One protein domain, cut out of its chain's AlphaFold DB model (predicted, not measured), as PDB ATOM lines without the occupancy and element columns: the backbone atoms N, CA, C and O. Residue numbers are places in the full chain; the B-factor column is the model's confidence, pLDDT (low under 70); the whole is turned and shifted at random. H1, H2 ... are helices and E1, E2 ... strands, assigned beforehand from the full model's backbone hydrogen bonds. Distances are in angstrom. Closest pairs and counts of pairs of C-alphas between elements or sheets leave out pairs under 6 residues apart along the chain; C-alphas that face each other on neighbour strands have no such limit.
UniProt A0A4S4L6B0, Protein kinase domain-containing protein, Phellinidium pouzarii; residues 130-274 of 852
ATOM      1  N   PRO A 130       7.299  -3.709-103.561       79.81
ATOM      2  CA  PRO A 130       7.541  -2.666-104.556       79.81
ATOM      3  C   PRO A 130       6.317  -2.323-105.418       79.81
ATOM      4  O   PRO A 130       5.463  -3.161-105.721       79.81
ATOM      5  N   ALA A 131       6.246  -1.071-105.871       79.94
ATOM      6  CA  ALA A 131       5.116  -0.585-106.657       79.94
ATOM      7  C   ALA A 131       4.887  -1.432-107.928       79.94
ATOM      8  O   ALA A 131       5.802  -1.644-108.729       79.94
ATOM      9  N   GLY A 132       3.647  -1.892-108.123       79.69
ATOM     10  CA  GLY A 132       3.216  -2.660-109.298       79.69
ATOM     11  C   GLY A 132       2.970  -4.160-109.077       79.69
ATOM     12  O   GLY A 132       2.435  -4.800-109.981       79.69
ATOM     13  N   PHE A 133       3.294  -4.731-107.911       84.81
ATOM     14  CA  PHE A 133       2.887  -6.103-107.567       84.81
ATOM     15  C   PHE A 133       1.397  -6.167-107.173       84.81
ATOM     16  O   PHE A 133       1.035  -5.864-106.038       84.81
ATOM     17  N   ASP A 134       0.524  -6.608-108.087       87.00
ATOM     18  CA  ASP A 134      -0.868  -6.950-107.750       87.00
ATOM     19  C   ASP A 134      -0.985  -8.386-107.212       87.00
ATOM     20  O   ASP A 134      -0.873  -9.370-107.952       87.00
ATOM     21  N   LEU A 135      -1.270  -8.503-105.913       87.31
ATOM     22  CA  LEU A 135      -1.468  -9.782-105.235       87.31
ATOM     23  C   LEU A 135      -2.658 -10.582-105.794       87.31
ATOM     24  O   LEU A 135      -2.602 -11.811-105.773       87.31
ATOM     25  N   ASP A 136      -3.718  -9.946-106.309       88.19
ATOM     26  CA  ASP A 136      -4.887 -10.667-106.829       88.19
ATOM     27  C   ASP A 136      -4.616 -11.308-108.199       88.19
ATOM     28  O   ASP A 136      -4.886 -12.502-108.360       88.19
ATOM     29  N   SER A 137      -3.999 -10.606-109.159       88.25
ATOM     30  CA  SER A 137      -3.608 -11.215-110.443       88.25
ATOM     31  C   SER A 137      -2.487 -12.254-110.295       88.25
ATOM     32  O   SER A 137      -2.452 -13.230-111.052       88.25
ATOM     33  N   ILE A 138      -1.600 -12.112-109.302       89.69
ATOM     34  CA  ILE A 138      -0.598 -13.141-108.966       89.69
ATOM     35  C   ILE A 138      -1.288 -14.394-108.404       89.69
ATOM     36  O   ILE A 138      -1.020 -15.507-108.865       89.69
ATOM     37  N   VAL A 139      -2.236 -14.228-107.475       88.94
ATOM     38  CA  VAL A 139      -3.078 -15.320-106.957       88.94
ATOM     39  C   VAL A 139      -3.904 -15.982-108.068       88.94
ATOM     40  O   VAL A 139      -4.095 -17.199-108.040       88.94
ATOM     41  N   GLU A 140      -4.390 -15.226-109.054       88.81
ATOM     42  CA  GLU A 140      -5.083 -15.775-110.221       88.81
ATOM     43  C   GLU A 140      -4.145 -16.588-111.128       88.81
ATOM     44  O   GLU A 140      -4.485 -17.723-111.472       88.81
ATOM     45  N   SER A 141      -2.944 -16.087-111.445       90.56
ATOM     46  CA  SER A 141      -1.956 -16.854-112.224       90.56
ATOM     47  C   SER A 141      -1.622 -18.173-111.529       90.56
ATOM     48  O   SER A 141      -1.760 -19.234-112.126       90.56
ATOM     49  N   LEU A 142      -1.326 -18.145-110.226       90.88
ATOM     50  CA  LEU A 142      -0.988 -19.345-109.452       90.88
ATOM     51  C   LEU A 142      -2.127 -20.384-109.385       90.88
ATOM     52  O   LEU A 142      -1.856 -21.579-109.221       90.88
ATOM     53  N   LYS A 143      -3.395 -19.967-109.532       89.94
ATOM     54  CA  LYS A 143      -4.545 -20.875-109.706       89.94
ATOM     55  C   LYS A 143      -4.587 -21.461-111.121       89.94
ATOM     56  O   LYS A 143      -4.729 -22.675-111.257       89.94
ATOM     57  N   ASN A 144      -4.434 -20.625-112.148       89.94
ATOM     58  CA  ASN A 144      -4.478 -21.024-113.561       89.94
ATOM     59  C   ASN A 144      -3.324 -21.972-113.931       89.94
ATOM     60  O   ASN A 144      -3.548 -23.018-114.536       89.94
ATOM     61  N   ASP A 145      -2.117 -21.666-113.457       89.56
ATOM     62  CA  ASP A 145      -0.909 -22.489-113.577       89.56
ATOM     63  C   ASP A 145      -0.966 -23.752-112.676       89.56
ATOM     64  O   ASP A 145      -0.098 -24.623-112.720       89.56
ATOM     65  N   GLY A 146      -2.005 -23.894-111.840       88.81
ATOM     66  CA  GLY A 146      -2.281 -25.095-111.048       88.81
ATOM     67  C   GLY A 146      -1.395 -25.291-109.811       88.81
ATOM     68  O   GLY A 146      -1.373 -26.395-109.250       88.81
ATOM     69  N   HIS A 147      -0.685 -24.252-109.366       87.38
ATOM     70  CA  HIS A 147       0.110 -24.244-108.131       87.38
ATOM     71  C   HIS A 147      -0.769 -24.085-106.878       87.38
ATOM     72  O   HIS A 147      -0.413 -24.582-105.807       87.38
ATOM     73  N   VAL A 148      -1.950 -23.479-107.021       85.69
ATOM     74  CA  VAL A 148      -2.995 -23.372-105.992       85.69
ATOM     75  C   VAL A 148      -4.202 -24.208-106.412       85.69
ATOM     76  O   VAL A 148      -4.703 -24.082-107.527       85.69
ATOM     77  N   LYS A 149      -4.687 -25.081-105.522       83.19
ATOM     78  CA  LYS A 149      -5.818 -25.988-105.771       83.19
ATOM     79  C   LYS A 149      -6.759 -25.991-104.571       83.19
ATOM     80  O   LYS A 149      -6.322 -26.095-103.432       83.19
ATOM     81  N   LYS A 150      -8.069 -25.878-104.824       78.75
ATOM     82  CA  LYS A 150      -9.122 -25.839-103.781       78.75
ATOM     83  C   LYS A 150      -8.913 -24.762-102.693       78.75
ATOM     84  O   LYS A 150      -9.403 -24.918-101.582       78.75
ATOM     85  N   GLY A 151      -8.202 -23.679-103.016       75.00
ATOM     86  CA  GLY A 151      -7.883 -22.585-102.090       75.00
ATOM     87  C   GLY A 151      -6.549 -22.719-101.346       75.00
ATOM     88  O   GLY A 151      -6.107 -21.739-100.765       75.00
ATOM     89  N   THR A 152      -5.872 -23.870-101.407       76.69
ATOM     90  CA  THR A 152      -4.584 -24.107-100.730       76.69
ATOM     91  C   THR A 152      -3.480 -24.498-101.715       76.69
ATOM     92  O   THR A 152      -3.731 -24.797-102.886       76.69
ATOM     93  N   TRP A 153      -2.223 -24.497-101.272       83.94
ATOM     94  CA  TRP A 153      -1.087 -24.882-102.112       83.94
ATOM     95  C   TRP A 153      -1.190 -26.337-102.594       83.94
ATOM     96  O   TRP A 153      -1.557 -27.237-101.836       83.94
ATOM     97  N   LYS A 154      -0.813 -26.592-103.853       85.31
ATOM     98  CA  LYS A 154      -0.796 -27.920-104.507       85.31
ATOM     99  C   LYS A 154      -0.052 -28.985-103.690       85.31
ATOM    100  O   LYS A 154      -0.427 -30.153-103.742       85.31
ATOM    101  N   HIS A 155       0.991 -28.583-102.969       80.00
ATOM    102  CA  HIS A 155       1.844 -29.469-102.181       80.00
ATOM    103  C   HIS A 155       1.319 -29.684-100.744       80.00
ATOM    104  O   HIS A 155       1.479 -30.768-100.193       80.00
ATOM    105  N   PHE A 156       0.567 -28.725-100.193       77.00
ATOM    106  CA  PHE A 156      -0.035 -28.785 -98.852       77.00
ATOM    107  C   PHE A 156      -1.552 -29.070 -98.892       77.00
ATOM    108  O   PHE A 156      -2.327 -28.592 -98.071       77.00
ATOM    109  N   GLN A 157      -1.995 -29.904 -99.844       73.56
ATOM    110  CA  GLN A 157      -3.381 -30.415 -99.917       73.56
ATOM    111  C   GLN A 157      -3.729 -31.398 -98.775       73.56
ATOM    112  O   GLN A 157      -4.877 -31.821 -98.643       73.56
ATOM    113  N   LYS A 158      -2.728 -31.798 -97.983       69.69
ATOM    114  CA  LYS A 158      -2.841 -32.542 -96.725       69.69
ATOM    115  C   LYS A 158      -1.998 -31.810 -95.684       69.69
ATOM    116  O   LYS A 158      -0.945 -31.279 -96.025       69.69
ATOM    117  N   GLU A 159      -2.431 -31.818 -94.429       68.69
ATOM    118  CA  GLU A 159      -1.693 -31.175 -93.337       68.69
ATOM    119  C   GLU A 159      -0.358 -31.903 -93.076       68.69
ATOM    120  O   GLU A 159      -0.371 -33.140 -93.065       68.69
ATOM    121  N   PRO A 160       0.766 -31.206 -92.806       72.75
ATOM    122  CA  PRO A 160       2.064 -31.830 -92.517       72.75
ATOM    123  C   PRO A 160       2.003 -32.941 -91.454       72.75
ATOM    124  O   PRO A 160       2.424 -34.066 -91.726       72.75
ATOM    125  N   LYS A 161       1.345 -32.698 -90.308       70.44
ATOM    126  CA  LYS A 161       1.068 -33.700 -89.249       70.44
ATOM    127  C   LYS A 161       0.349 -34.982 -89.705       70.44
ATOM    128  O   LYS A 161       0.357 -35.978 -88.985       70.44
ATOM    129  N   SER A 162      -0.296 -34.978 -90.874       66.88
ATOM    130  CA  SER A 162      -1.013 -36.138 -91.427       66.88
ATOM    131  C   SER A 162      -0.179 -36.988 -92.397       66.88
ATOM    132  O   SER A 162      -0.597 -38.097 -92.748       66.88
ATOM    133  N   MET A 163       0.990 -36.503 -92.828       70.12
ATOM    134  CA  MET A 163       1.866 -37.202 -93.771       70.12
ATOM    135  C   MET A 163       2.658 -38.309 -93.054       70.12
ATOM    136  O   MET A 163       3.240 -38.091 -91.995       70.12
ATOM    137  N   LYS A 164       2.657 -39.531 -93.607       57.34
ATOM    138  CA  LYS A 164       3.265 -40.726 -92.988       57.34
ATOM    139  C   LYS A 164       4.117 -41.486 -94.001       57.34
ATOM    140  O   LYS A 164       3.636 -41.804 -95.082       57.34
ATOM    141  N   GLY A 165       5.355 -41.820 -93.642       59.56
ATOM    142  CA  GLY A 165       6.270 -42.639 -94.452       59.56
ATOM    143  C   GLY A 165       7.738 -42.324 -94.156       59.56
ATOM    144  O   GLY A 165       8.020 -41.321 -93.509       59.56
ATOM    145  N   LYS A 166       8.674 -43.154 -94.640       48.91
ATOM    146  CA  LYS A 166      10.123 -42.895 -94.487       48.91
ATOM    147  C   LYS A 166      10.602 -41.655 -95.250       48.91
ATOM    148  O   LYS A 166      11.547 -41.016 -94.819       48.91
ATOM    149  N   GLU A 167       9.931 -41.315 -96.345       52.50
ATOM    150  CA  GLU A 167      10.231 -40.148 -97.188       52.50
ATOM    151  C   GLU A 167       9.650 -38.831 -96.625       52.50
ATOM    152  O   GLU A 167       9.878 -37.773 -97.199       52.50
ATOM    153  N   ASN A 168       8.919 -38.884 -95.501       58.84
ATOM    154  CA  ASN A 168       8.210 -37.757 -94.879       58.84
ATOM    155  C   ASN A 168       8.921 -37.250 -93.597       58.84
ATOM    156  O   ASN A 168       8.311 -37.130 -92.527       58.84
ATOM    157  N   ASN A 169      10.226 -36.965 -93.689       64.38
ATOM    158  CA  ASN A 169      10.942 -36.120 -92.715       64.38
ATOM    159  C   ASN A 169      10.387 -34.671 -92.745       64.38
ATOM    160  O   ASN A 169       9.456 -34.367 -93.485       64.38
ATOM    161  N   GLU A 170      10.839 -33.800 -91.836       64.19
ATOM    162  CA  GLU A 170      10.433 -32.370 -91.819       64.19
ATOM    163  C   GLU A 170      10.798 -31.718 -93.166       64.19
ATOM    164  O   GLU A 170       9.995 -31.096 -93.855       64.19
ATOM    165  N   GLU A 171      12.025 -32.011 -93.558       66.50
ATOM    166  CA  GLU A 171      12.844 -31.409 -94.594       66.50
ATOM    167  C   GLU A 171      12.215 -31.579 -95.987       66.50
ATOM    168  O   GLU A 171      11.941 -30.589 -96.658       66.50
ATOM    169  N   ASN A 172      11.862 -32.808 -96.394       70.44
ATOM    170  CA  ASN A 172      11.232 -33.067 -97.698       70.44
ATOM    171  C   ASN A 172       9.817 -32.471 -97.798       70.44
ATOM    172  O   ASN A 172       9.346 -32.186 -98.899       70.44
ATOM    173  N   ILE A 173       9.121 -32.307 -96.667       72.38
ATOM    174  CA  ILE A 173       7.790 -31.683 -96.631       72.38
ATOM    175  C   ILE A 173       7.916 -30.167 -96.814       72.38
ATOM    176  O   ILE A 173       7.106 -29.576 -97.530       72.38
ATOM    177  N   PHE A 174       8.928 -29.541 -96.211       74.81
ATOM    178  CA  PHE A 174       9.131 -28.094 -96.276       74.81
ATOM    179  C   PHE A 174      10.020 -27.620 -97.438       74.81
ATOM    180  O   PHE A 174       9.896 -26.464 -97.829       74.81
ATOM    181  N   ASP A 175      10.764 -28.495 -98.123       79.25
ATOM    182  CA  ASP A 175      11.379 -28.199 -99.432       79.25
ATOM    183  C   ASP A 175      10.334 -27.765-100.482       79.25
ATOM    184  O   ASP A 175      10.582 -26.938-101.360       79.25
ATOM    185  N   HIS A 176       9.083 -28.208-100.329       83.50
ATOM    186  CA  HIS A 176       7.965 -27.710-101.128       83.50
ATOM    187  C   HIS A 176       7.697 -26.197-100.969       83.50
ATOM    188  O   HIS A 176       7.079 -25.611-101.861       83.50
ATOM    189  N   LEU A 177       8.179 -25.540 -99.903       85.38
ATOM    190  CA  LEU A 177       8.149 -24.077 -99.768       85.38
ATOM    191  C   LEU A 177       9.032 -23.393-100.814       85.38
ATOM    192  O   LEU A 177       8.612 -22.379-101.364       85.38
ATOM    193  N   ARG A 178      10.193 -23.967-101.157       88.56
ATOM    194  CA  ARG A 178      11.054 -23.471-102.240       88.56
ATOM    195  C   ARG A 178      10.332 -23.524-103.583       88.56
ATOM    196  O   ARG A 178      10.261 -22.522-104.284       88.56
ATOM    197  N   VAL A 179       9.691 -24.654-103.887       89.12
ATOM    198  CA  VAL A 179       8.871 -24.805-105.102       89.12
ATOM    199  C   VAL A 179       7.740 -23.768-105.141       89.12
ATOM    200  O   VAL A 179       7.449 -23.222-106.204       89.12
ATOM    201  N   ILE A 180       7.106 -23.466-104.004       90.50
ATOM    202  CA  ILE A 180       6.067 -22.428-103.895       90.50
ATOM    203  C   ILE A 180       6.655 -21.023-104.099       90.50
ATOM    204  O   ILE A 180       6.102 -20.261-104.887       90.50
ATOM    205  N   PHE A 181       7.787 -20.703-103.469       92.69
ATOM    206  CA  PHE A 181       8.507 -19.435-103.620       92.69
ATOM    207  C   PHE A 181       8.906 -19.173-105.077       92.69
ATOM    208  O   PHE A 181       8.517 -18.151-105.638       92.69
ATOM    209  N   ASP A 182       9.567 -20.132-105.733       92.62
ATOM    210  CA  ASP A 182       9.961 -20.029-107.145       92.62
ATOM    211  C   ASP A 182       8.739 -19.844-108.063       92.62
ATOM    212  O   ASP A 182       8.786 -19.105-109.050       92.62
ATOM    213  N   SER A 183       7.609 -20.472-107.719       92.94
ATOM    214  CA  SER A 183       6.342 -20.305-108.443       92.94
ATOM    215  C   SER A 183       5.755 -18.902-108.271       92.94
ATOM    216  O   SER A 183       5.295 -18.315-109.248       92.94
ATOM    217  N   ILE A 184       5.781 -18.357-107.050       92.75
ATOM    218  CA  ILE A 184       5.302 -17.006-106.722       92.75
ATOM    219  C   ILE A 184       6.158 -15.951-107.425       92.75
ATOM    220  O   ILE A 184       5.612 -15.108-108.132       92.75
ATOM    221  N   VAL A 185       7.486 -16.038-107.301       92.00
ATOM    222  CA  VAL A 185       8.438 -15.124-107.949       92.00
ATOM    223  C   VAL A 185       8.255 -15.137-109.469       92.00
ATOM    224  O   VAL A 185       8.183 -14.076-110.087       92.00
ATOM    225  N   LYS A 186       8.090 -16.318-110.081       91.44
ATOM    226  CA  LYS A 186       7.825 -16.448-111.522       91.44
ATOM    227  C   LYS A 186       6.466 -15.866-111.934       91.44
ATOM    228  O   LYS A 186       6.389 -15.168-112.941       91.44
ATOM    229  N   ALA A 187       5.402 -16.147-111.180       90.50
ATOM    230  CA  ALA A 187       4.070 -15.600-111.452       90.50
ATOM    231  C   ALA A 187       4.057 -14.067-111.349       90.50
ATOM    232  O   ALA A 187       3.432 -13.403-112.172       90.50
ATOM    233  N   ALA A 188       4.795 -13.511-110.388       88.50
ATOM    234  CA  ALA A 188       4.943 -12.077-110.195       88.50
ATOM    235  C   ALA A 188       5.770 -11.420-111.314       88.50
ATOM    236  O   ALA A 188       5.297 -10.471-111.936       88.50
ATOM    237  N   ALA A 189       6.933 -11.979-111.665       84.00
ATOM    238  CA  ALA A 189       7.790 -11.475-112.746       84.00
ATOM    239  C   ALA A 189       7.115 -11.493-114.136       84.00
ATOM    240  O   ALA A 189       7.439 -10.673-114.992       84.00
ATOM    241  N   ASN A 190       6.145 -12.389-114.355       81.88
ATOM    242  CA  ASN A 190       5.304 -12.424-115.560       81.88
ATOM    243  C   ASN A 190       4.199 -11.343-115.587       81.88
ATOM    244  O   ASN A 190       3.499 -11.216-116.593       81.88
ATOM    245  N   LYS A 191       3.978 -10.623-114.479       75.69
ATOM    246  CA  LYS A 191       2.869  -9.675-114.279       75.69
ATOM    247  C   LYS A 191       3.338  -8.243-114.014       75.69
ATOM    248  O   LYS A 191       2.613  -7.311-114.353       75.69
ATOM    249  N   THR A 192       4.522  -8.055-113.435       65.88
ATOM    250  CA  THR A 192       5.094  -6.731-113.149       65.88
ATOM    251  C   THR A 192       5.835  -6.107-114.334       65.88
ATOM    252  O   THR A 192       6.364  -6.829-115.182       65.88
ATOM    253  N   PRO A 193       5.982  -4.767-114.361       61.44
ATOM    254  CA  PRO A 193       6.952  -4.092-115.222       61.44
ATOM    255  C   PRO A 193       8.379  -4.631-115.019       61.44
ATOM    256  O   PRO A 193       8.766  -4.983-113.906       61.44
ATOM    257  N   HIS A 194       9.187  -4.641-116.082       60.81
ATOM    258  CA  HIS A 194      10.524  -5.261-116.117       60.81
ATOM    259  C   HIS A 194      11.633  -4.530-115.322       60.81
ATOM    260  O   HIS A 194      12.813  -4.760-115.575       60.81
ATOM    261  N   ASN A 195      11.282  -3.652-114.378       72.25
ATOM    262  CA  ASN A 195      12.247  -2.855-113.612       72.25
ATOM    263  C   ASN A 195      12.681  -3.528-112.294       72.25
ATOM    264  O   ASN A 195      13.733  -3.185-111.761       72.25
ATOM    265  N   HIS A 196      11.896  -4.478-111.771       78.88
ATOM    266  CA  HIS A 196      12.178  -5.135-110.490       78.88
ATOM    267  C   HIS A 196      13.104  -6.342-110.671       78.88
ATOM    268  O   HIS A 196      12.805  -7.258-111.436       78.88
ATOM    269  N   THR A 197      14.219  -6.361-109.938       87.00
ATOM    270  CA  THR A 197      15.173  -7.481-109.910       87.00
ATOM    271  C   THR A 197      15.016  -8.260-108.607       87.00
ATOM    272  O   THR A 197      14.856  -7.667-107.549       87.00
ATOM    273  N   GLN A 198      15.063  -9.591-108.677       91.12
ATOM    274  CA  GLN A 198      15.017 -10.449-107.492       91.12
ATOM    275  C   GLN A 198      16.353 -10.386-106.726       91.12
ATOM    276  O   GLN A 198      17.384 -10.796-107.264       91.12
ATOM    277  N   THR A 199      16.321  -9.933-105.472       92.38
ATOM    278  CA  THR A 199      17.501  -9.739-104.608       92.38
ATOM    279  C   THR A 199      17.928 -11.026-103.902       92.38
ATOM    280  O   THR A 199      19.123 -11.328-103.841       92.38
ATOM    281  N   VAL A 200      16.964 -11.821-103.415       93.12
ATOM    282  CA  VAL A 200      17.210 -13.073-102.670       93.12
ATOM    283  C   VAL A 200      16.435 -14.270-103.228       93.12
ATOM    284  O   VAL A 200      15.350 -14.125-103.799       93.12
ATOM    285  N   ALA A 201      16.977 -15.472-103.038       92.31
ATOM    286  CA  ALA A 201      16.329 -16.747-103.347       92.31
ATOM    287  C   ALA A 201      16.173 -17.619-102.090       92.31
ATOM    288  O   ALA A 201      17.029 -17.597-101.204       92.31
ATOM    289  N   LEU A 202      15.080 -18.386-102.012       91.19
ATOM    290  CA  LEU A 202      14.803 -19.294-100.897       91.19
ATOM    291  C   LEU A 202      15.540 -20.631-101.062       91.19
ATOM    292  O   LEU A 202      15.418 -21.307-102.085       91.19
ATOM    293  N   TYR A 203      16.235 -21.037-100.006       88.00
ATOM    294  CA  TYR A 203      16.931 -22.311 -99.880       88.00
ATOM    295  C   TYR A 203      16.420 -23.111 -98.683       88.00
ATOM    296  O   TYR A 203      15.982 -22.558 -97.675       88.00
ATOM    297  N   THR A 204      16.519 -24.428 -98.817       84.19
ATOM    298  CA  THR A 204      16.088 -25.455 -97.865       84.19
ATOM    299  C   THR A 204      17.220 -26.473 -97.754       84.19
ATOM    300  O   THR A 204      17.421 -27.287 -98.654       84.19
ATOM    301  N   ASP A 205      18.038 -26.360 -96.705       77.50
ATOM    302  CA  ASP A 205      19.190 -27.241 -96.457       77.50
ATOM    303  C   ASP A 205      19.530 -27.280 -94.950       77.50
ATOM    304  O   ASP A 205      20.439 -26.575 -94.506       77.50
ATOM    305  N   PRO A 206      18.807 -28.098 -94.161       74.06
ATOM    306  CA  PRO A 206      19.011 -28.245 -92.714       74.06
ATOM    307  C   PRO A 206      20.298 -29.000 -92.346       74.06
ATOM    308  O   PRO A 206      20.649 -29.112 -91.169       74.06
ATOM    309  N   TYR A 207      21.019 -29.555 -93.326       77.50
ATOM    310  CA  TYR A 207      22.228 -30.342 -93.084       77.50
ATOM    311  C   TYR A 207      23.491 -29.484 -93.071       77.50
ATOM    312  O   TYR A 207      24.437 -29.811 -92.344       77.50
ATOM    313  N   ALA A 208      23.514 -28.390 -93.830       75.81
ATOM    314  CA  ALA A 208      24.643 -27.473 -93.890       75.81
ATOM    315  C   ALA A 208      24.658 -26.483 -92.712       75.81
ATOM    316  O   ALA A 208      23.709 -25.734 -92.497       75.81
ATOM    317  N   THR A 209      25.779 -26.416 -91.990       83.06
ATOM    318  CA  THR A 209      26.084 -25.255 -91.139       83.06
ATOM    319  C   THR A 209      26.576 -24.118 -92.044       83.06
ATOM    320  O   THR A 209      27.551 -24.339 -92.766       83.06
ATOM    321  N   PRO A 210      25.958 -22.922 -92.042       85.06
ATOM    322  CA  PRO A 210      26.476 -21.786 -92.798       85.06
ATOM    323  C   PRO A 210      27.753 -21.235 -92.147       85.06
ATOM    324  O   PRO A 210      27.889 -21.240 -90.922       85.06
ATOM    325  N   ILE A 211      28.676 -20.741 -92.969       82.31
ATOM    326  CA  ILE A 211      29.948 -20.152 -92.534       82.31
ATOM    327  C   ILE A 211      29.668 -18.882 -91.722       82.31
ATOM    328  O   ILE A 211      28.851 -18.049 -92.116       82.31
ATOM    329  N   SER A 212      30.361 -18.715 -90.600       78.88
ATOM    330  CA  SER A 212      30.366 -17.472 -89.834       78.88
ATOM    331  C   SER A 212      31.772 -17.165 -89.335       78.88
ATOM    332  O   SER A 212      32.591 -18.052 -89.111       78.88
ATOM    333  N   GLU A 213      32.000 -15.878 -89.130       73.50
ATOM    334  CA  GLU A 213      33.123 -15.253 -88.448       73.50
ATOM    335  C   GLU A 213      33.121 -15.588 -86.938       73.50
ATOM    336  O   GLU A 213      34.124 -15.400 -86.253       73.50
ATOM    337  N   ARG A 214      31.997 -16.110 -86.422       72.06
ATOM    338  CA  ARG A 214      31.811 -16.642 -85.064       72.06
ATOM    339  C   ARG A 214      31.733 -18.173 -85.082       72.06
ATOM    340  O   ARG A 214      31.234 -18.769 -86.035       72.06
ATOM    341  N   GLU A 215      32.108 -18.825 -83.978       68.19
ATOM    342  CA  GLU A 215      31.836 -20.257 -83.788       68.19
ATOM    343  C   GLU A 215      30.319 -20.516 -83.695       68.19
ATOM    344  O   GLU A 215      29.694 -20.315 -82.652       68.19
ATOM    345  N   SER A 216      29.721 -20.979 -84.795       71.25
ATOM    346  CA  SER A 216      28.298 -21.320 -84.888       71.25
ATOM    347  C   SER A 216      28.113 -22.767 -85.337       71.25
ATOM    348  O   SER A 216      28.710 -23.216 -86.313       71.25
ATOM    349  N   THR A 217      27.252 -23.502 -84.633       77.94
ATOM    350  CA  THR A 217      26.792 -24.850 -85.015       77.94
ATOM    351  C   THR A 217      25.328 -24.861 -85.467       77.94
ATOM    352  O   THR A 217      24.781 -25.927 -85.752       77.94
ATOM    353  N   THR A 218      24.695 -23.687 -85.535       80.56
ATOM    354  CA  THR A 218      23.280 -23.514 -85.879       80.56
ATOM    355  C   THR A 218      23.021 -23.882 -87.338       80.56
ATOM    356  O   THR A 218      23.712 -23.403 -88.238       80.56
ATOM    357  N   LYS A 219      21.979 -24.685 -87.567       83.62
ATOM    358  CA  LYS A 219      21.484 -25.064 -88.893       83.62
ATOM    359  C   LYS A 219      20.001 -24.688 -88.990       83.62
ATOM    360  O   LYS A 219      19.204 -25.327 -88.308       83.62
ATOM    361  N   PRO A 220      19.629 -23.637 -89.735       85.75
ATOM    362  CA  PRO A 220      18.225 -23.311 -89.981       85.75
ATOM    363  C   PRO A 220      17.627 -24.256 -91.037       85.75
ATOM    364  O   PRO A 220      18.324 -24.645 -91.974       85.75
ATOM    365  N   ASP A 221      16.334 -24.577 -90.936       83.25
ATOM    366  CA  ASP A 221      15.643 -25.451 -91.907       83.25
ATOM    367  C   ASP A 221      15.641 -24.864 -93.328       83.25
ATOM    368  O   ASP A 221      15.705 -25.581 -94.332       83.25
ATOM    369  N   GLY A 222      15.595 -23.534 -93.411       87.44
ATOM    370  CA  GLY A 222      15.739 -22.790 -94.651       87.44
ATOM    371  C   GLY A 222      16.191 -21.352 -94.424       87.44
ATOM    372  O   GLY A 222      16.255 -20.860 -93.298       87.44
ATOM    373  N   TYR A 223      16.530 -20.668 -95.508       90.25
ATOM    374  CA  TYR A 223      17.049 -19.302 -95.484       90.25
ATOM    375  C   TYR A 223      16.843 -18.623 -96.838       90.25
ATOM    376  O   TYR A 223      16.884 -19.277 -97.880       90.25
ATOM    377  N   MET A 224      16.632 -17.308 -96.838       92.19
ATOM    378  CA  MET A 224      16.652 -16.505 -98.065       92.19
ATOM    379  C   MET A 224      18.029 -15.860 -98.225       92.19
ATOM    380  O   MET A 224      18.441 -15.080 -97.369       92.19
ATOM    381  N   MET A 225      18.741 -16.207 -99.300       91.31
ATOM    382  CA  MET A 225      20.139 -15.827 -99.545       91.31
ATOM    383  C   MET A 225      20.264 -14.865-100.732       91.31
ATOM    384  O   MET A 225      19.532 -15.007-101.714       91.31
ATOM    385  N   LEU A 226      21.210 -13.924-100.666       91.12
ATOM    386  CA  LEU A 226      21.557 -13.005-101.757       91.12
ATOM    387  C   LEU A 226      21.899 -13.741-103.064       91.12
ATOM    388  O   LEU A 226      22.782 -14.599-103.105       91.12
ATOM    389  N   LYS A 227      21.259 -13.338-104.170       88.81
ATOM    390  CA  LYS A 227      21.456 -13.954-105.500       88.81
ATOM    391  C   LYS A 227      22.766 -13.585-106.193       88.81
ATOM    392  O   LYS A 227      23.127 -14.167-107.216       88.81
ATOM    393  N   GLU A 228      23.487 -12.597-105.682       84.88
ATOM    394  CA  GLU A 228      24.860 -12.315-106.111       84.88
ATOM    395  C   GLU A 228      25.838 -13.382-105.597       84.88
ATOM    396  O   GLU A 228      26.683 -13.837-106.367       84.88
ATOM    397  N   SER A 229      25.621 -13.898-104.383       78.44
ATOM    398  CA  SER A 229      26.390 -14.993-103.771       78.44
ATOM    399  C   SER A 229      26.122 -16.372-104.407       78.44
ATOM    400  O   SER A 229      26.790 -17.348-104.080       78.44
ATOM    401  N   GLU A 230      25.189 -16.476-105.363       73.00
ATOM    402  CA  GLU A 230      25.050 -17.647-106.251       73.00
ATOM    403  C   GLU A 230      26.141 -17.690-107.341       73.00
ATOM    404  O   GLU A 230      26.440 -18.752-107.888       73.00
ATOM    405  N   LYS A 231      26.709 -16.531-107.710       60.72
ATOM    406  CA  LYS A 231      27.523 -16.353-108.929       60.72
ATOM    407  C   LYS A 231      29.027 -16.534-108.706       60.72
ATOM    408  O   LYS A 231      29.770 -16.594-109.681       60.72
ATOM    409  N   SER A 232      29.470 -16.631-107.455       57.88
ATOM    410  CA  SER A 232      30.873 -16.810-107.050       57.88
ATOM    411  C   SER A 232      31.477 -18.158-107.461       57.88
ATOM    412  O   SER A 232      32.696 -18.306-107.446       57.88
ATOM    413  N   GLY A 233      30.657 -19.154-107.813       50.22
ATOM    414  CA  GLY A 233      31.098 -20.512-108.161       50.22
ATOM    415  C   GLY A 233      31.474 -21.358-106.940       50.22
ATOM    416  O   GLY A 233      31.054 -22.510-106.840       50.22
ATOM    417  N   GLU A 234      32.171 -20.772-105.967       50.03
ATOM    418  CA  GLU A 234      32.220 -21.289-104.600       50.03
ATOM    419  C   GLU A 234      30.921 -20.931-103.870       50.03
ATOM    420  O   GLU A 234      30.614 -19.761-103.643       50.03
ATOM    421  N   LEU A 235      30.150 -21.957-103.501       52.94
ATOM    422  CA  LEU A 235      28.857 -21.830-102.820       52.94
ATOM    423  C   LEU A 235      29.059 -21.715-101.293       52.94
ATOM    424  O   LEU A 235      28.507 -22.482-100.501       52.94
ATOM    425  N   THR A 236      29.910 -20.769-100.886       61.38
ATOM    426  CA  THR A 236      30.336 -20.475 -99.507       61.38
ATOM    427  C   THR A 236      29.247 -19.744 -98.715       61.38
ATOM    428  O   THR A 236      29.440 -18.628 -98.241       61.38
ATOM    429  N   ARG A 237      28.092 -20.410 -98.559       78.44
ATOM    430  CA  ARG A 237      26.915 -19.969 -97.787       78.44
ATOM    431  C   ARG A 237      27.333 -19.391 -96.430       78.44
ATOM    432  O   ARG A 237      27.610 -20.157 -95.505       78.44
ATOM    433  N   SER A 238      27.375 -18.069 -96.307       84.81
ATOM    434  CA  SER A 238      27.693 -17.378 -95.057       84.81
ATOM    435  C   SER A 238      26.433 -16.815 -94.417       84.81
ATOM    436  O   SER A 238      25.508 -16.399 -95.111       84.81
ATOM    437  N   TRP A 239      26.437 -16.721 -93.088       87.06
ATOM    438  CA  TRP A 239      25.429 -15.973 -92.335       87.06
ATOM    439  C   TRP A 239      25.307 -14.508 -92.781       87.06
ATOM    440  O   TRP A 239      24.215 -13.957 -92.696       87.06
ATOM    441  N   TYR A 240      26.371 -13.892 -93.317       87.31
ATOM    442  CA  TYR A 240      26.300 -12.540 -93.888       87.31
ATOM    443  C   TYR A 240      25.405 -12.450 -95.130       87.31
ATOM    444  O   TYR A 240      24.883 -11.379 -95.421       87.31
ATOM    445  N   ASP A 241      25.247 -13.537 -95.891       88.81
ATOM    446  CA  ASP A 241      24.512 -13.530 -97.161       88.81
ATOM    447  C   ASP A 241      23.007 -13.815 -96.978       88.81
ATOM    448  O   ASP A 241      22.279 -13.906 -97.969       88.81
ATOM    449  N   PHE A 242      22.534 -13.997 -95.738       91.06
ATOM    450  CA  PHE A 242      21.166 -14.410 -95.408       91.06
ATOM    451  C   PHE A 242      20.317 -13.225 -94.924       91.06
ATOM    452  O   PHE A 242      20.631 -12.614 -93.908       91.06
ATOM    453  N   ALA A 243      19.188 -12.964 -95.589       90.69
ATOM    454  CA  ALA A 243      18.232 -11.927 -95.183       90.69
ATOM    455  C   ALA A 243      17.286 -12.388 -94.059       90.69
ATOM    456  O   ALA A 243      16.893 -11.613 -93.195       90.69
ATOM    457  N   VAL A 244      16.877 -13.663 -94.081       89.00
ATOM    458  CA  VAL A 244      15.963 -14.243 -93.086       89.00
ATOM    459  C   VAL A 244      16.134 -15.759 -93.012       89.00
ATOM    460  O   VAL A 244      16.349 -16.419 -94.032       89.00
ATOM    461  N   THR A 245      16.011 -16.319 -91.804       88.75
ATOM    462  CA  THR A 245      16.014 -17.766 -91.546       88.75
ATOM    463  C   THR A 245      14.624 -18.310 -91.214       88.75
ATOM    464  O   THR A 245      13.805 -17.697 -90.512       88.75
ATOM    465  N   LEU A 246      14.370 -19.511 -91.721       84.38
ATOM    466  CA  LEU A 246      13.159 -20.286 -91.525       84.38
ATOM    467  C   LEU A 246      13.439 -21.428 -90.540       84.38
ATOM    468  O   LEU A 246      14.470 -22.091 -90.612       84.38
ATOM    469  N   GLU A 247      12.477 -21.631 -89.648       81.25
ATOM    470  CA  GLU A 247      12.330 -22.784 -88.757       81.25
ATOM    471  C   GLU A 247      10.972 -23.391 -89.131       81.25
ATOM    472  O   GLU A 247      10.017 -22.636 -89.352       81.25
ATOM    473  N   ALA A 248      10.870 -24.710 -89.235       75.75
ATOM    474  CA  ALA A 248       9.662 -25.387 -89.683       75.75
ATOM    475  C   ALA A 248       9.157 -26.403 -88.649       75.75
ATOM    476  O   ALA A 248       9.927 -27.069 -87.962       75.75
ATOM    477  N   LYS A 249       7.829 -26.522 -88.522       70.94
ATOM    478  CA  LYS A 249       7.184 -27.422 -87.556       70.94
ATOM    479  C   LYS A 249       5.986 -28.118 -88.191       70.94
ATOM    480  O   LYS A 249       5.102 -27.480 -88.755       70.94
ATOM    481  N   LYS A 250       5.907 -29.444 -88.073       67.88
ATOM    482  CA  LYS A 250       4.774 -30.249 -88.570       67.88
ATOM    483  C   LYS A 250       3.445 -30.021 -87.852       67.88
ATOM    484  O   LYS A 250       2.419 -30.470 -88.375       67.88
ATOM    485  N   SER A 251       3.441 -29.446 -86.648       61.22
ATOM    486  CA  SER A 251       2.264 -29.433 -85.774       61.22
ATOM    487  C   SER A 251       2.185 -28.227 -84.840       61.22
ATOM    488  O   SER A 251       2.928 -28.153 -83.861       61.22
ATOM    489  N   ASP A 252       1.179 -27.391 -85.079       58.28
ATOM    490  CA  ASP A 252       0.810 -26.244 -84.245       58.28
ATOM    491  C   ASP A 252      -0.469 -26.513 -83.433       58.28
ATOM    492  O   ASP A 252      -1.147 -27.538 -83.610       58.28
ATOM    493  N   GLY A 253      -0.821 -25.578 -82.548       50.62
ATOM    494  CA  GLY A 253      -2.101 -25.570 -81.845       50.62
ATOM    495  C   GLY A 253      -3.257 -25.083 -82.726       50.62
ATOM    496  O   GLY A 253      -3.085 -24.296 -83.654       50.62
ATOM    497  N   ASP A 254      -4.490 -25.490 -82.398       45.94
ATOM    498  CA  ASP A 254      -5.708 -25.093 -83.135       45.94
ATOM    499  C   ASP A 254      -6.084 -23.592 -82.991       45.94
ATOM    500  O   ASP A 254      -7.206 -23.196 -83.304       45.94
ATOM    501  N   LYS A 255      -5.179 -22.748 -82.476       47.94
ATOM    502  CA  LYS A 255      -5.381 -21.305 -82.252       47.94
ATOM    503  C   LYS A 255      -4.516 -20.422 -83.148       47.94
ATOM    504  O   LYS A 255      -4.767 -19.224 -83.211       47.94
ATOM    505  N   ASP A 256      -3.543 -21.022 -83.830       47.91
ATOM    506  CA  ASP A 256      -2.347 -20.332 -84.319       47.91
ATOM    507  C   ASP A 256      -2.266 -20.323 -85.863       47.91
ATOM    508  O   ASP A 256      -1.244 -19.977 -86.448       47.91
ATOM    509  N   ARG A 257      -3.362 -20.707 -86.538       48.75
ATOM    510  CA  ARG A 257      -3.456 -20.821 -88.004       48.75
ATOM    511  C   ARG A 257      -4.051 -19.577 -88.655       48.75
ATOM    512  O   ARG A 257      -5.257 -19.335 -88.554       48.75
ATOM    513  N   ASP A 258      -3.233 -18.892 -89.444       49.97
ATOM    514  CA  ASP A 258      -3.688 -17.953 -90.471       49.97
ATOM    515  C   ASP A 258      -3.302 -18.455 -91.874       49.97
ATOM    516  O   ASP A 258      -2.321 -18.035 -92.483       49.97
ATOM    517  N   ASP A 259      -4.095 -19.408 -92.380       54.47
ATOM    518  CA  ASP A 259      -3.923 -20.073 -93.684       54.47
ATOM    519  C   ASP A 259      -4.284 -19.158 -94.892       54.47
ATOM    520  O   ASP A 259      -4.919 -19.611 -95.850       54.47
ATOM    521  N   ASP A 260      -3.930 -17.863 -94.877       67.00
ATOM    522  CA  ASP A 260      -4.167 -16.972 -96.025       67.00
ATOM    523  C   ASP A 260      -3.025 -17.017 -97.053       67.00
ATOM    524  O   ASP A 260      -1.902 -16.549 -96.848       67.00
ATOM    525  N   LEU A 261      -3.389 -17.513 -98.234       74.81
ATOM    526  CA  LEU A 261      -2.607 -17.495 -99.460       74.81
ATOM    527  C   LEU A 261      -1.983 -16.118 -99.762       74.81
ATOM    528  O   LEU A 261      -0.820 -16.060-100.158       74.81
ATOM    529  N   LYS A 262      -2.727 -15.014 -99.576       81.50
ATOM    530  CA  LYS A 262      -2.225 -13.656 -99.855       81.50
ATOM    531  C   LYS A 262      -1.133 -13.223 -98.885       81.50
ATOM    532  O   LYS A 262      -0.201 -12.551 -99.314       81.50
ATOM    533  N   HIS A 263      -1.220 -13.624 -97.617       79.75
ATOM    534  CA  HIS A 263      -0.234 -13.259 -96.603       79.75
ATOM    535  C   HIS A 263       1.124 -13.907 -96.912       79.75
ATOM    536  O   HIS A 263       2.132 -13.205 -96.959       79.75
ATOM    537  N   LEU A 264       1.158 -15.206 -97.249       83.50
ATOM    538  CA  LEU A 264       2.408 -15.870 -97.651       83.50
ATOM    539  C   LEU A 264       2.999 -15.272 -98.940       83.50
ATOM    540  O   LEU A 264       4.213 -15.110 -99.038       83.50
ATOM    541  N   ILE A 265       2.153 -14.913 -99.914       88.25
ATOM    542  CA  ILE A 265       2.601 -14.254-101.152       88.25
ATOM    543  C   ILE A 265       3.180 -12.864-100.852       88.25
ATOM    544  O   ILE A 265       4.248 -12.554-101.373       88.25
ATOM    545  N   ARG A 266       2.541 -12.057 -99.986       87.19
ATOM    546  CA  ARG A 266       3.084 -10.762 -99.534       87.19
ATOM    547  C   ARG A 266       4.451 -10.953 -98.877       87.19
ATOM    548  O   ARG A 266       5.402 -10.338 -99.338       87.19
ATOM    549  N   VAL A 267       4.574 -11.849 -97.892       87.12
ATOM    550  CA  VAL A 267       5.849 -12.136 -97.202       87.12
ATOM    551  C   VAL A 267       6.944 -12.517 -98.200       87.12
ATOM    552  O   VAL A 267       8.019 -11.921 -98.199       87.12
ATOM    553  N   PHE A 268       6.680 -13.490 -99.078       91.31
ATOM    554  CA  PHE A 268       7.688 -13.981-100.017       91.31
ATOM    555  C   PHE A 268       8.095 -12.927-101.054       91.31
ATOM    556  O   PHE A 268       9.275 -12.854-101.380       91.31
ATOM    557  N   LEU A 269       7.168 -12.099-101.552       90.94
ATOM    558  CA  LEU A 269       7.496 -11.036-102.508       90.94
ATOM    559  C   LEU A 269       8.194  -9.838-101.852       90.94
ATOM    560  O   LEU A 269       9.139  -9.326-102.449       90.94
ATOM    561  N   SER A 270       7.790  -9.449-100.635       89.94
ATOM    562  CA  SER A 270       8.484  -8.441 -99.822       89.94
ATOM    563  C   SER A 270       9.960  -8.797 -99.677       89.94
ATOM    564  O   SER A 270      10.808  -8.026-100.106       89.94
ATOM    565  N   PHE A 271      10.291  -9.998 -99.188       91.81
ATOM    566  CA  PHE A 271      11.695 -10.404 -99.081       91.81
ATOM    567  C   PHE A 271      12.378 -10.571-100.451       91.81
ATOM    568  O   PHE A 271      13.504 -10.114-100.621       91.81
ATOM    569  N   ALA A 272      11.729 -11.194-101.444       92.62
ATOM    570  CA  ALA A 272      12.363 -11.522-102.728       92.62
ATOM    571  C   ALA A 272      12.771 -10.305-103.580       92.62
ATOM    572  O   ALA A 272      13.718 -10.424-104.361       92.62
ATOM    573  N   PHE A 273      12.060  -9.177-103.463       91.44
ATOM    574  CA  PHE A 273      12.234  -7.985-104.309       91.44
ATOM    575  C   PHE A 273      12.573  -6.694-103.545       91.44
ATOM    576  O   PHE A 273      12.740  -5.652-104.177       91.44
ATOM    577  N   ALA A 274      12.703  -6.751-102.219       90.38
ATOM    578  CA  ALA A 274      13.278  -5.680-101.410       90.38
ATOM    579  C   ALA A 274      14.723  -5.347-101.822       90.38
ATOM    580  O   ALA A 274      15.454  -6.209-102.327       90.38
TER     581      ALA A 274
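AT A GLANCE: This is residues 130 to 274 of the 852 residues of the protein "Protein kinase domain-containing protein" of Phellinidium pouzarii (UniProt A0A4S4L6B0). With little regular structure, the model is a small sheet of three strands with crossed helices H3 and H4 packed on one face, two layers, and H1 beyond them. The 145 printed residues show H1 H2 H3 E1 E2 E3 H4; antiparallel E1 E2 E3 form a meander, each strand pairing with the one before. Mixed class, 57 residues in named elements; compact, radius of gyration of the C-alphas 16.3 A, spans 45 by 43 by 27 A.

IN THESE COORDINATES: E1 is residues 200 to 204, E2 222 to 226, E3 242 to 246. H3 is 176 to 189, 20.0 A; H4 is 261 to 273, 18.3 A. H2 is 170 to 174. H1, 135 to 144, begins at C-alpha (-1.468, -9.782, -105.235); H4 ends at (12.234, -7.985, -104.309).

HOW THE PARTS SIT: Within hydrogen-bond range are N 201 and O 225, 2.9 A, in hairpin E1 and E2, and N 224 and O 244, 3.0 A, in hairpin E2 and E3. H3 touches H4 with residues 181 to 185 alone, closest C-alphas Phe 181 and Phe 268, 6.6 A. H2 only grazes the sheet. Each helix has every O i to N i+4 pair within range.

THE WHOLE: The printed part has no cut. Residues 253 to 258 stand free; pLDDT is under 70 for 32 residues, among them 250 to 260.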